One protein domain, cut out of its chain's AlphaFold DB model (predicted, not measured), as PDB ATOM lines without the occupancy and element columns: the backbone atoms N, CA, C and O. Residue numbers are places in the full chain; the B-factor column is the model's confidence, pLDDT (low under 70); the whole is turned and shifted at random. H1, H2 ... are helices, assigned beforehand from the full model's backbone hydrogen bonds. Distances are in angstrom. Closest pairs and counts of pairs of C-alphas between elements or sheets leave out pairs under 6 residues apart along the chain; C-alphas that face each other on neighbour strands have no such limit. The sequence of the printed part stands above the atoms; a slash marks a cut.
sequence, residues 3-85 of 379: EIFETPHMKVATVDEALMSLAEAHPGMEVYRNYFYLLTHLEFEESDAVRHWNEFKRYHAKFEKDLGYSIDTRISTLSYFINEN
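This is residues 3 to 85 of the 379 residues of the protein "GGDEF domain-containing protein" of Betaproteobacteria bacterium SG8_40 (UniProt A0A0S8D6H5). The long helix H3 is crossed in its second half by H4, and a loose helical hairpin of H1 and H2 covers one side of this pair, with H2 on the first part of H3. H1 leads off toward the ragged first residues, 3 to 11. The printed part has 83 residues with four named helices, H1 to H4 in chain order, and no named strand; its class is all helix. It is compact, with a radius of gyration of the C-alphas of 12.7 A and spans of 35 by 31 by 22 A.

H3, residues 46 to 67, touches H4, residues 73 to 84, about perpendicular at 79 degrees; the closest C-alphas, of His 60 and Ser 76, are 5.8 A apart. H3 touches H2, residues 29 to 40, with residues 46 to 53 alone, at a steep tilt of 55 degrees, the same way; the closest C-alphas are Met 29 and Glu 46, 5.0 A. H2 touches H4 about perpendicular at 86 degrees, closest at C-alphas 39 and 74, 6.3 A. H1, residues 12 to 25, forms a hairpin with H2 at a shallow tilt of 24 degrees, opposite ways; C-alphas 23 and 31 come closest, 6.1 A. H1 and H4 only just touch, with 3 pairs of C-alphas within 8 A, the closest Asp 16 and Thr 73 at 6.3 A. H1 and H3 are apart. Every O i to N i+4 pair is within hydrogen-bond range in H2, H3 and H4, and 9 of 10 in H1.

H3 is 31.1 A long and H1 20.3 A, H2 16.5 A and H4 15.1 A. C-alpha 12 begins H1 at (235.399, 114.246, 96.765), and C-alpha 84 ends H4 at (219.019, 130.156, 85.686).

The farthest C-alphas, His 9 and Ser 47, are 35.5 A apart. The printed part has no cut, and its three links are tight. Mean pLDDT of the printed part is 78.4; residues 3 to 19, 22, 25 and 27 to 28 are under 70.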
ATOM      1  N   GLU A   3     232.350 120.805 110.425       41.94
ATOM      2  CA  GLU A   3     233.118 119.567 110.686       41.94
ATOM      3  C   GLU A   3     233.254 118.635 109.462       41.94
ATOM      4  O   GLU A   3     234.216 117.880 109.365       41.94
ATOM      5  N   ILE A   4     232.332 118.703 108.489       47.91
ATOM      6  CA  ILE A   4     232.361 117.857 107.278       47.91
ATOM      7  C   ILE A   4     233.545 118.240 106.367       47.91
ATOM      8  O   ILE A   4     234.065 117.409 105.622       47.91
ATOM      9  N   PHE A   5     234.009 119.490 106.451       45.22
ATOM     10  CA  PHE A   5     235.085 120.024 105.614       45.22
ATOM     11  C   PHE A   5     236.480 119.911 106.248       45.22
ATOM     12  O   PHE A   5     237.469 120.190 105.570       45.22
ATOM     13  N   GLU A   6     236.587 119.476 107.508       41.66
ATOM     14  CA  GLU A   6     237.863 119.381 108.236       41.66
ATOM     15  C   GLU A   6     238.565 118.018 108.095       41.66
ATOM     16  O   GLU A   6     239.727 117.876 108.476       41.66
ATOM     17  N   THR A   7     237.919 117.004 107.508       40.41
ATOM     18  CA  THR A   7     238.531 115.677 107.310       40.41
ATOM     19  C   THR A   7     239.469 115.631 106.089       40.41
ATOM     20  O   THR A   7     238.981 115.637 104.956       40.41
ATOM     21  N   PRO A   8     240.802 115.465 106.255       39.09
ATOM     22  CA  PRO A   8     241.784 115.635 105.168       39.09
ATOM     23  C   PRO A   8     241.784 114.533 104.091       39.09
ATOM     24  O   PRO A   8     242.574 114.589 103.147       39.09
ATOM     25  N   HIS A   9     240.944 113.502 104.235       40.75
ATOM     26  CA  HIS A   9     240.993 112.276 103.428       40.75
ATOM     27  C   HIS A   9     239.627 111.771 102.937       40.75
ATOM     28  O   HIS A   9     239.542 110.654 102.423       40.75
ATOM     29  N   MET A  10     238.555 112.563 103.053       39.81
ATOM     30  CA  MET A  10     237.295 112.202 102.396       39.81
ATOM     31  C   MET A  10     237.454 112.313 100.877       39.81
ATOM     32  O   MET A  10     237.900 113.336 100.357       39.81
ATOM     33  N   LYS A  11     237.103 111.249 100.145       40.94
ATOM     34  CA  LYS A  11     237.023 111.306  98.679       40.94
ATOM     35  C   LYS A  11     236.010 112.389  98.299       40.94
ATOM     36  O   LYS A  11     234.978 112.509  98.934       40.94
ATOM     37  N   VAL A  12     236.268 113.143  97.234       44.94
ATOM     38  CA  VAL A  12     235.399 114.246  96.765       44.94
ATOM     39  C   VAL A  12     233.916 113.836  96.643       44.94
ATOM     40  O   VAL A  12     233.047 114.639  96.964       44.94
ATOM     41  N   ALA A  13     233.635 112.572  96.300       47.56
ATOM     42  CA  ALA A  13     232.287 112.000  96.244       47.56
ATOM     43  C   ALA A  13     231.557 111.904  97.607       47.56
ATOM     44  O   ALA A  13     230.336 111.948  97.640       47.56
ATOM     45  N   THR A  14     232.263 111.812  98.741       55.59
ATOM     46  CA  THR A  14     231.636 111.565 100.056       55.59
ATOM     47  C   THR A  14     231.127 112.825 100.754       55.59
ATOM     48  O   THR A  14     230.250 112.727 101.603       55.59
ATOM     49  N   VAL A  15     231.656 114.009 100.423       56.12
ATOM     50  CA  VAL A  15     231.175 115.286 100.993       56.12
ATOM     51  C   VAL A  15     229.898 115.748 100.289       56.12
ATOM     52  O   VAL A  15     228.991 116.272 100.929       56.12
ATOM     53  N   ASP A  16     229.823 115.507  98.983       63.25
ATOM     54  CA  ASP A  16     228.695 115.865  98.126       63.25
ATOM     55  C   ASP A  16     227.430 115.073  98.492       63.25
ATOM     56  O   ASP A  16     226.386 115.641  98.821       63.25
ATOM     57  N   GLU A  17     227.578 113.746  98.572       65.00
ATOM     58  CA  GLU A  17     226.537 112.835  99.047       65.00
ATOM     59  C   GLU A  17     226.122 113.155 100.486       65.00
ATOM     60  O   GLU A  17     224.936 113.083 100.804       65.00
ATOM     61  N   ALA A  18     227.061 113.553 101.353       64.81
ATOM     62  CA  ALA A  18     226.764 113.908 102.736       64.81
ATOM     63  C   ALA A  18     225.965 115.213 102.855       64.81
ATOM     64  O   ALA A  18     225.035 115.266 103.652       64.81
ATOM     65  N   LEU A  19     226.284 116.254 102.076       65.69
ATOM     66  CA  LEU A  19     225.560 117.531 102.114       65.69
ATOM     67  C   LEU A  19     224.136 117.392 101.575       65.69
ATOM     68  O   LEU A  19     223.199 117.869 102.216       65.69
ATOM     69  N   MET A  20     223.968 116.697 100.444       72.75
ATOM     70  CA  MET A  20     222.641 116.400  99.903       72.75
ATOM     71  C   MET A  20     221.854 115.484 100.836       72.75
ATOM     72  O   MET A  20     220.727 115.819 101.192       72.75
ATOM     73  N   SER A  21     222.455 114.394 101.324       72.00
ATOM     74  CA  SER A  21     221.777 113.482 102.258       72.00
ATOM     75  C   SER A  21     221.395 114.176 103.562       72.00
ATOM     76  O   SER A  21     220.323 113.912 104.091       72.00
ATOM     77  N   LEU A  22     222.228 115.081 104.086       68.81
ATOM     78  CA  LEU A  22     221.920 115.853 105.292       68.81
ATOM     79  C   LEU A  22     220.751 116.816 105.052       68.81
ATOM     80  O   LEU A  22     219.850 116.898 105.885       68.81
ATOM     81  N   ALA A  23     220.745 117.513 103.912       72.94
ATOM     82  CA  ALA A  23     219.655 118.406 103.531       72.94
ATOM     83  C   ALA A  23     218.338 117.655 103.272       72.94
ATOM     84  O   ALA A  23     217.261 118.174 103.565       72.94
ATOM     85  N   GLU A  24     218.413 116.426 102.762       72.62
ATOM     86  CA  GLU A  24     217.255 115.558 102.540       72.62
ATOM     87  C   GLU A  24     216.758 114.871 103.818       72.62
ATOM     88  O   GLU A  24     215.548 114.727 103.997       72.62
ATOM     89  N   ALA A  25     217.661 114.477 104.720       69.75
ATOM     90  CA  ALA A  25     217.332 113.847 105.998       69.75
ATOM     91  C   ALA A  25     216.797 114.849 107.032       69.75
ATOM     92  O   ALA A  25     215.986 114.484 107.885       69.75
ATOM     93  N   HIS A  26     217.218 116.113 106.943       71.38
ATOM     94  CA  HIS A  26     216.780 117.201 107.816       71.38
ATOM     95  C   HIS A  26     216.197 118.359 106.993       71.38
ATOM     96  O   HIS A  26     216.782 119.445 106.952       71.38
ATOM     97  N   PRO A  27     215.044 118.162 106.327       67.06
ATOM     98  CA  PRO A  27     214.429 119.212 105.531       67.06
ATOM     99  C   PRO A  27     214.005 120.364 106.449       67.06
ATOM    100  O   PRO A  27     213.169 120.198 107.336       67.06
ATOM    101  N   GLY A  28     214.582 121.543 106.235       67.25
ATOM    102  CA  GLY A  28     214.351 122.705 107.085       67.25
ATOM    103  C   GLY A  28     214.913 123.973 106.461       67.25
ATOM    104  O   GLY A  28     215.923 123.935 105.760       67.25
ATOM    105  N   MET A  29     214.244 125.100 106.706       75.50
ATOM    106  CA  MET A  29     214.586 126.374 106.062       75.50
ATOM    107  C   MET A  29     216.020 126.803 106.409       75.50
ATOM    108  O   MET A  29     216.772 127.216 105.530       75.50
ATOM    109  N   GLU A  30     216.442 126.580 107.654       74.38
ATOM    110  CA  GLU A  30     217.807 126.826 108.129       74.38
ATOM    111  C   GLU A  30     218.861 125.962 107.411       74.38
ATOM    112  O   GLU A  30     219.943 126.443 107.074       74.38
ATOM    113  N   VAL A  31     218.539 124.703 107.097       79.94
ATOM    114  CA  VAL A  31     219.465 123.785 106.418       79.94
ATOM    115  C   VAL A  31     219.712 124.223 104.976       79.94
ATOM    116  O   VAL A  31     220.860 124.254 104.539       79.94
ATOM    117  N   TYR A  32     218.667 124.635 104.253       85.81
ATOM    118  CA  TYR A  32     218.811 125.137 102.882       85.81
ATOM    119  C   TYR A  32     219.536 126.484 102.827       85.81
ATOM    120  O   TYR A  32     220.373 126.686 101.947       85.81
ATOM    121  N   ARG A  33     219.265 127.385 103.784       86.00
ATOM    122  CA  ARG A  33     220.003 128.652 103.923       86.00
ATOM    123  C   ARG A  33     221.493 128.392 104.100       86.00
ATOM    124  O   ARG A  33     222.295 128.905 103.327       86.00
ATOM    125  N   ASN A  34     221.845 127.543 105.064       79.88
ATOM    126  CA  ASN A  34     223.234 127.222 105.367       79.88
ATOM    127  C   ASN A  34     223.925 126.496 104.207       79.88
ATOM    128  O   ASN A  34     225.079 126.793 103.912       79.88
ATOM    129  N   TYR A  35     223.221 125.595 103.516       86.69
ATOM    130  CA  TYR A  35     223.742 124.925 102.326       86.69
ATOM    131  C   TYR A  35     224.128 125.935 101.238       86.69
ATOM    132  O   TYR A  35     225.258 125.918 100.750       86.69
ATOM    133  N   PHE A  36     223.214 126.838 100.866       88.94
ATOM    134  CA  PHE A  36     223.502 127.807  99.813       88.94
ATOM    135  C   PHE A  36     224.546 128.828 100.246       88.94
ATOM    136  O   PHE A  36     225.481 129.075  99.490       88.94
ATOM    137  N   TYR A  37     224.453 129.337 101.473       85.81
ATOM    138  CA  TYR A  37     225.450 130.244 102.025       85.81
ATOM    139  C   TYR A  37     226.854 129.635 101.966       85.81
ATOM    140  O   TYR A  37     227.789 130.264 101.478       85.81
ATOM    141  N   LEU A  38     227.006 128.373 102.363       80.50
ATOM    142  CA  LEU A  38     228.308 127.719 102.379       80.50
ATOM    143  C   LEU A  38     228.903 127.520 100.970       80.50
ATOM    144  O   LEU A  38     230.123 127.533 100.809       80.50
ATOM    145  N   LEU A  39     228.067 127.366  99.940       85.12
ATOM    146  CA  LEU A  39     228.521 127.143  98.563       85.12
ATOM    147  C   LEU A  39     228.666 128.417  97.730       85.12
ATOM    148  O   LEU A  39     229.469 128.443  96.796       85.12
ATOM    149  N   THR A  40     227.889 129.457  98.027       87.38
ATOM    150  CA  THR A  40     227.788 130.653  97.177       87.38
ATOM    151  C   THR A  40     227.925 131.969  97.933       87.38
ATOM    152  O   THR A  40     228.061 133.004  97.285       87.38
ATOM    153  N   HIS A  41     227.907 131.942  99.269       84.62
ATOM    154  CA  HIS A  41     227.788 133.112 100.150       84.62
ATOM    155  C   HIS A  41     226.531 133.957  99.893       84.62
ATOM    156  O   HIS A  41     226.466 135.115 100.298       84.62
ATOM    157  N   LEU A  42     225.515 133.392  99.229       87.69
ATOM    158  CA  LEU A  42     224.211 134.032  99.112       87.69
ATOM    159  C   LEU A  42     223.401 133.770 100.380       87.69
ATOM    160  O   LEU A  42     223.209 132.624 100.790       87.69
ATOM    161  N   GLU A  43     222.906 134.848 100.977       88.88
ATOM    162  CA  GLU A  43     221.972 134.785 102.090       88.88
ATOM    163  C   GLU A  43     220.539 134.859 101.573       88.88
ATOM    164  O   GLU A  43     220.195 135.687 100.729       88.88
ATOM    165  N   PHE A  44     219.697 133.982 102.107       86.25
ATOM    166  CA  PHE A  44     218.290 133.896 101.751       86.25
ATOM    167  C   PHE A  44     217.425 134.011 102.987       86.25
ATOM    168  O   PHE A  44     217.762 133.451 104.032       86.25
ATOM    169  N   GLU A  45     216.275 134.656 102.832       86.62
ATOM    170  CA  GLU A  45     215.155 134.465 103.742       86.62
ATOM    171  C   GLU A  45     214.682 133.008 103.690       86.62
ATOM    172  O   GLU A  45     214.842 132.300 102.691       86.62
ATOM    173  N   GLU A  46     214.086 132.544 104.779       79.69
ATOM    174  CA  GLU A  46     213.713 131.140 104.953       79.69
ATOM    175  C   GLU A  46     212.792 130.603 103.843       79.69
ATOM    176  O   GLU A  46     213.013 129.513 103.304       79.69
ATOM    177  N   SER A  47     211.795 131.391 103.444       82.44
ATOM    178  CA  SER A  47     210.854 131.044 102.373       82.44
ATOM    179  C   SER A  47     211.520 131.003 100.993       82.44
ATOM    180  O   SER A  47     211.206 130.132 100.173       82.44
ATOM    181  N   ASP A  48     212.475 131.898 100.743       87.69
ATOM    182  CA  ASP A  48     213.231 131.952  99.496       87.69
ATOM    183  C   ASP A  48     214.216 130.786  99.391       87.69
ATOM    184  O   ASP A  48     214.323 130.174  98.328       87.69
ATOM    185  N   ALA A  49     214.869 130.400 100.492       88.88
ATOM    186  CA  ALA A  49     215.782 129.259 100.523       88.88
ATOM    187  C   ALA A  49     215.081 127.952 100.119       88.88
ATOM    188  O   ALA A  49     215.612 127.173  99.327       88.88
ATOM    189  N   VAL A  50     213.849 127.729 100.595       88.69
ATOM    190  CA  VAL A  50     213.033 126.566 100.202       88.69
ATOM    191  C   VAL A  50     212.671 126.611  98.716       88.69
ATOM    192  O   VAL A  50     212.716 125.580  98.034       88.69
ATOM    193  N   ARG A  51     212.309 127.788  98.187       91.19
ATOM    194  CA  ARG A  51     212.028 127.952  96.753       91.19
ATOM    195  C   ARG A  51     213.267 127.613  95.923       91.19
ATOM    196  O   ARG A  51     213.183 126.760  95.039       91.19
ATOM    197  N   HIS A  52     214.410 128.210  96.259       93.75
ATOM    198  CA  HIS A  52     215.680 127.978  95.572       93.75
ATOM    199  C   HIS A  52     216.124 126.521  95.659       93.75
ATOM    200  O   HIS A  52     216.570 125.977  94.657       93.75
ATOM    201  N   TRP A  53     215.912 125.842  96.788       92.19
ATOM    202  CA  TRP A  53     216.201 124.413  96.925       92.19
ATOM    203  C   TRP A  53     215.417 123.555  95.931       92.19
ATOM    204  O   TRP A  53     215.977 122.705  95.238       92.19
ATOM    205  N   ASN A  54     214.111 123.793  95.813       91.31
ATOM    206  CA  ASN A  54     213.267 123.027  94.900       91.31
ATOM    207  C   ASN A  54     213.609 123.283  93.427       91.31
ATOM    208  O   ASN A  54     213.600 122.351  92.619       91.31
ATOM    209  N   GLU A  55     213.908 124.531  93.072       94.38
ATOM    210  CA  GLU A  55     214.358 124.898  91.729       94.38
ATOM    211  C   GLU A  55     215.731 124.298  91.415       94.38
ATOM    212  O   GLU A  55     215.893 123.668  90.368       94.38
ATOM    213  N   PHE A  56     216.677 124.397  92.351       93.94
ATOM    214  CA  PHE A  56     218.002 123.794  92.263       93.94
ATOM    215  C   PHE A  56     217.922 122.283  92.031       93.94
ATOM    216  O   PHE A  56     218.559 121.795  91.106       93.94
ATOM    217  N   LYS A  57     217.102 121.533  92.780       92.12
ATOM    218  CA  LYS A  57     216.970 120.077  92.574       92.12
ATOM    219  C   LYS A  57     216.481 119.719  91.171       92.12
ATOM    220  O   LYS A  57     216.985 118.783  90.554       92.12
ATOM    221  N   ARG A  58     215.503 120.469  90.648       93.19
ATOM    222  CA  ARG A  58     215.010 120.277  89.273       93.19
ATOM    223  C   ARG A  58     216.092 120.609  88.252       93.19
ATOM    224  O   ARG A  58     216.259 119.870  87.285       93.19
ATOM    225  N   TYR A  59     216.812 121.703  88.480       94.25
ATOM    226  CA  TYR A  59     217.930 122.117  87.647       94.25
ATOM    227  C   TYR A  59     219.033 121.055  87.640       94.25
ATOM    228  O   TYR A  59     219.455 120.638  86.570       94.25
ATOM    229  N   HIS A  60     219.430 120.556  88.809       91.12
ATOM    230  CA  HIS A  60     220.463 119.543  88.994       91.12
ATOM    231  C   HIS A  60     220.136 118.240  88.255       91.12
ATOM    232  O   HIS A  60     220.921 117.799  87.422       91.12
ATOM    233  N   ALA A  61     218.930 117.693  88.452       90.50
ATOM    234  CA  ALA A  61     218.497 116.474  87.766       90.50
ATOM    235  C   ALA A  61     218.452 116.638  86.235       90.50
ATOM    236  O   ALA A  61     218.791 115.720  85.486       90.50
ATOM    237  N   LYS A  62     218.036 117.816  85.749       92.50
ATOM    238  CA  LYS A  62     218.093 118.139  84.319       92.50
ATOM    239  C   LYS A  62     219.543 118.236  83.838       92.50
ATOM    240  O   LYS A  62     219.860 117.703  82.782       92.50
ATOM    241  N   PHE A  63     220.409 118.882  84.611       91.62
ATOM    242  CA  PHE A  63     221.796 119.136  84.241       91.62
ATOM    243  C   PHE A  63     222.608 117.839  84.134       91.62
ATOM    244  O   PHE A  63     223.317 117.650  83.150       91.62
ATOM    245  N   GLU A  64     222.432 116.904  85.070       89.81
ATOM    246  CA  GLU A  64     223.026 115.562  84.984       89.81
ATOM    247  C   GLU A  64     222.521 114.786  83.767       89.81
ATOM    248  O   GLU A  64     223.304 114.170  83.042       89.81
ATOM    249  N   LYS A  65     221.208 114.839  83.506       92.19
ATOM    250  CA  LYS A  65     220.612 114.176  82.343       92.19
ATOM    251  C   LYS A  65     221.187 114.710  81.031       92.19
ATOM    252  O   LYS A  65     221.472 113.917  80.137       92.19
ATOM    253  N   ASP A  66     221.344 116.026  80.923       92.06
ATOM    254  CA  ASP A  66     221.878 116.684  79.730       92.06
ATOM    255  C   ASP A  66     223.379 116.377  79.535       92.06
ATOM    256  O   ASP A  66     223.839 116.265  78.398       92.06
ATOM    257  N   LEU A  67     224.137 116.186  80.623       89.94
ATOM    258  CA  LEU A  67     225.563 115.834  80.592       89.94
ATOM    259  C   LEU A  67     225.834 114.330  80.413       89.94
ATOM    260  O   LEU A  67     226.897 113.952  79.920       89.94
ATOM    261  N   GLY A  68     224.891 113.466  80.796       90.69
ATOM    262  CA  GLY A  68     225.022 112.009  80.709       90.69
ATOM    263  C   GLY A  68     225.906 111.380  81.794       90.69
ATOM    264  O   GLY A  68     226.276 110.212  81.675       90.69
ATOM    265  N   TYR A  69     226.253 112.129  82.841       85.12
ATOM    266  CA  TYR A  69     226.996 111.655  84.009       85.12
ATOM    267  C   TYR A  69     226.617 112.475  85.249       85.12
ATOM    268  O   TYR A  69     226.064 113.569  85.128       85.12
ATOM    269  N   SER A  70     226.916 111.943  86.438       82.81
ATOM    270  CA  SER A  70     226.616 112.631  87.697       82.81
ATOM    271  C   SER A  70     227.577 113.793  87.952       82.81
ATOM    272  O   SER A  70     228.784 113.659  87.739       82.81
ATOM    273  N   ILE A  71     227.046 114.935  88.387       83.75
ATOM    274  CA  ILE A  71     227.811 116.172  88.579       83.75
ATOM    275  C   ILE A  71     227.856 116.570  90.052       83.75
ATOM    276  O   ILE A  71     226.873 116.442  90.768       83.75
ATOM    277  N   ASP A  72     228.983 117.134  90.477       84.19
ATOM    278  CA  ASP A  72     229.147 117.674  91.827       84.19
ATOM    279  C   ASP A  72     228.115 118.780  92.121       84.19
ATOM    280  O   ASP A  72     227.915 119.710  91.319       84.19
ATOM    281  N   THR A  73     227.466 118.702  93.284       85.38
ATOM    282  CA  THR A  73     226.384 119.627  93.647       85.38
ATOM    283  C   THR A  73     226.876 121.062  93.767       85.38
ATOM    284  O   THR A  73     226.102 121.981  93.507       85.38
ATOM    285  N   ARG A  74     228.161 121.307  94.048       86.06
ATOM    286  CA  ARG A  74     228.741 122.658  94.102       86.06
ATOM    287  C   ARG A  74     228.777 123.283  92.720       86.06
ATOM    288  O   ARG A  74     228.371 124.431  92.550       86.06
ATOM    289  N   ILE A  75     229.185 122.502  91.718       87.81
ATOM    290  CA  ILE A  75     229.177 122.932  90.315       87.81
ATOM    291  C   ILE A  75     227.740 123.197  89.873       87.81
ATOM    292  O   ILE A  75     227.454 124.239  89.283       87.81
ATOM    293  N   SER A  76     226.817 122.294  90.203       90.94
ATOM    294  CA  SER A  76     225.408 122.464  89.859       90.94
ATOM    295  C   SER A  76     224.765 123.663  90.563       90.94
ATOM    296  O   SER A  76     223.955 124.361  89.956       90.94
ATOM    297  N   THR A  77     225.132 123.924  91.820       91.50
ATOM    298  CA  THR A  77     224.635 125.054  92.623       91.50
ATOM    299  C   THR A  77     225.102 126.372  92.014       91.50
ATOM    300  O   THR A  77     224.285 127.247  91.732       91.50
ATOM    301  N   LEU A  78     226.404 126.495  91.732       91.25
ATOM    302  CA  LEU A  78     226.966 127.664  91.055       91.25
ATOM    303  C   LEU A  78     226.324 127.857  89.678       91.25
ATOM    304  O   LEU A  78     225.886 128.957  89.353       91.25
ATOM    305  N   SER A  79     226.197 126.788  88.890       91.94
ATOM    306  CA  SER A  79     225.574 126.846  87.566       91.94
ATOM    307  C   SER A  79     224.119 127.318  87.628       91.94
ATOM    308  O   SER A  79     223.725 128.165  86.827       91.94
ATOM    309  N   TYR A  80     223.333 126.844  88.600       95.06
ATOM    310  CA  TYR A  80     221.964 127.311  88.827       95.06
ATOM    311  C   TYR A  80     221.921 128.823  89.114       95.06
ATOM    312  O   TYR A  80     221.183 129.552  88.447       95.06
ATOM    313  N   PHE A  81     222.752 129.316  90.037       95.31
ATOM    314  CA  PHE A  81     222.765 130.736  90.414       95.31
ATOM    315  C   PHE A  81     223.392 131.674  89.377       95.31
ATOM    316  O   PHE A  81     223.094 132.867  89.390       95.31
ATOM    317  N   ILE A  82     224.212 131.156  88.463       92.75
ATOM    318  CA  ILE A  82     224.780 131.923  87.346       92.75
ATOM    319  C   ILE A  82     223.812 131.954  86.159       92.75
ATOM    320  O   ILE A  82     223.546 133.017  85.601       92.75
ATOM    321  N   ASN A  83     223.292 130.792  85.757       90.94
ATOM    322  CA  ASN A  83     222.625 130.633  84.464       90.94
ATOM    323  C   ASN A  83     221.105 130.806  84.545       90.94
ATOM    324  O   ASN A  83     220.516 131.481  83.696       90.94
ATOM    325  N   GLU A  84     220.478 130.206  85.558       90.62
ATOM    326  CA  GLU A  84     219.019 130.156  85.686       90.62
ATOM    327  C   GLU A  84     218.516 131.300  86.571       90.62
ATOM    328  O   GLU A  84     217.766 132.163  86.122       90.62
ATOM    329  N   ASN A  85     218.982 131.340  87.820       92.12
ATOM    330  CA  ASN A  85     218.514 132.297  88.815       92.12
ATOM    331  C   ASN A  85     219.203 133.675  88.711       92.12
ATOM    332  O   ASN A  85     218.581 134.694  89.006       92.12
TER     333      ASN A  85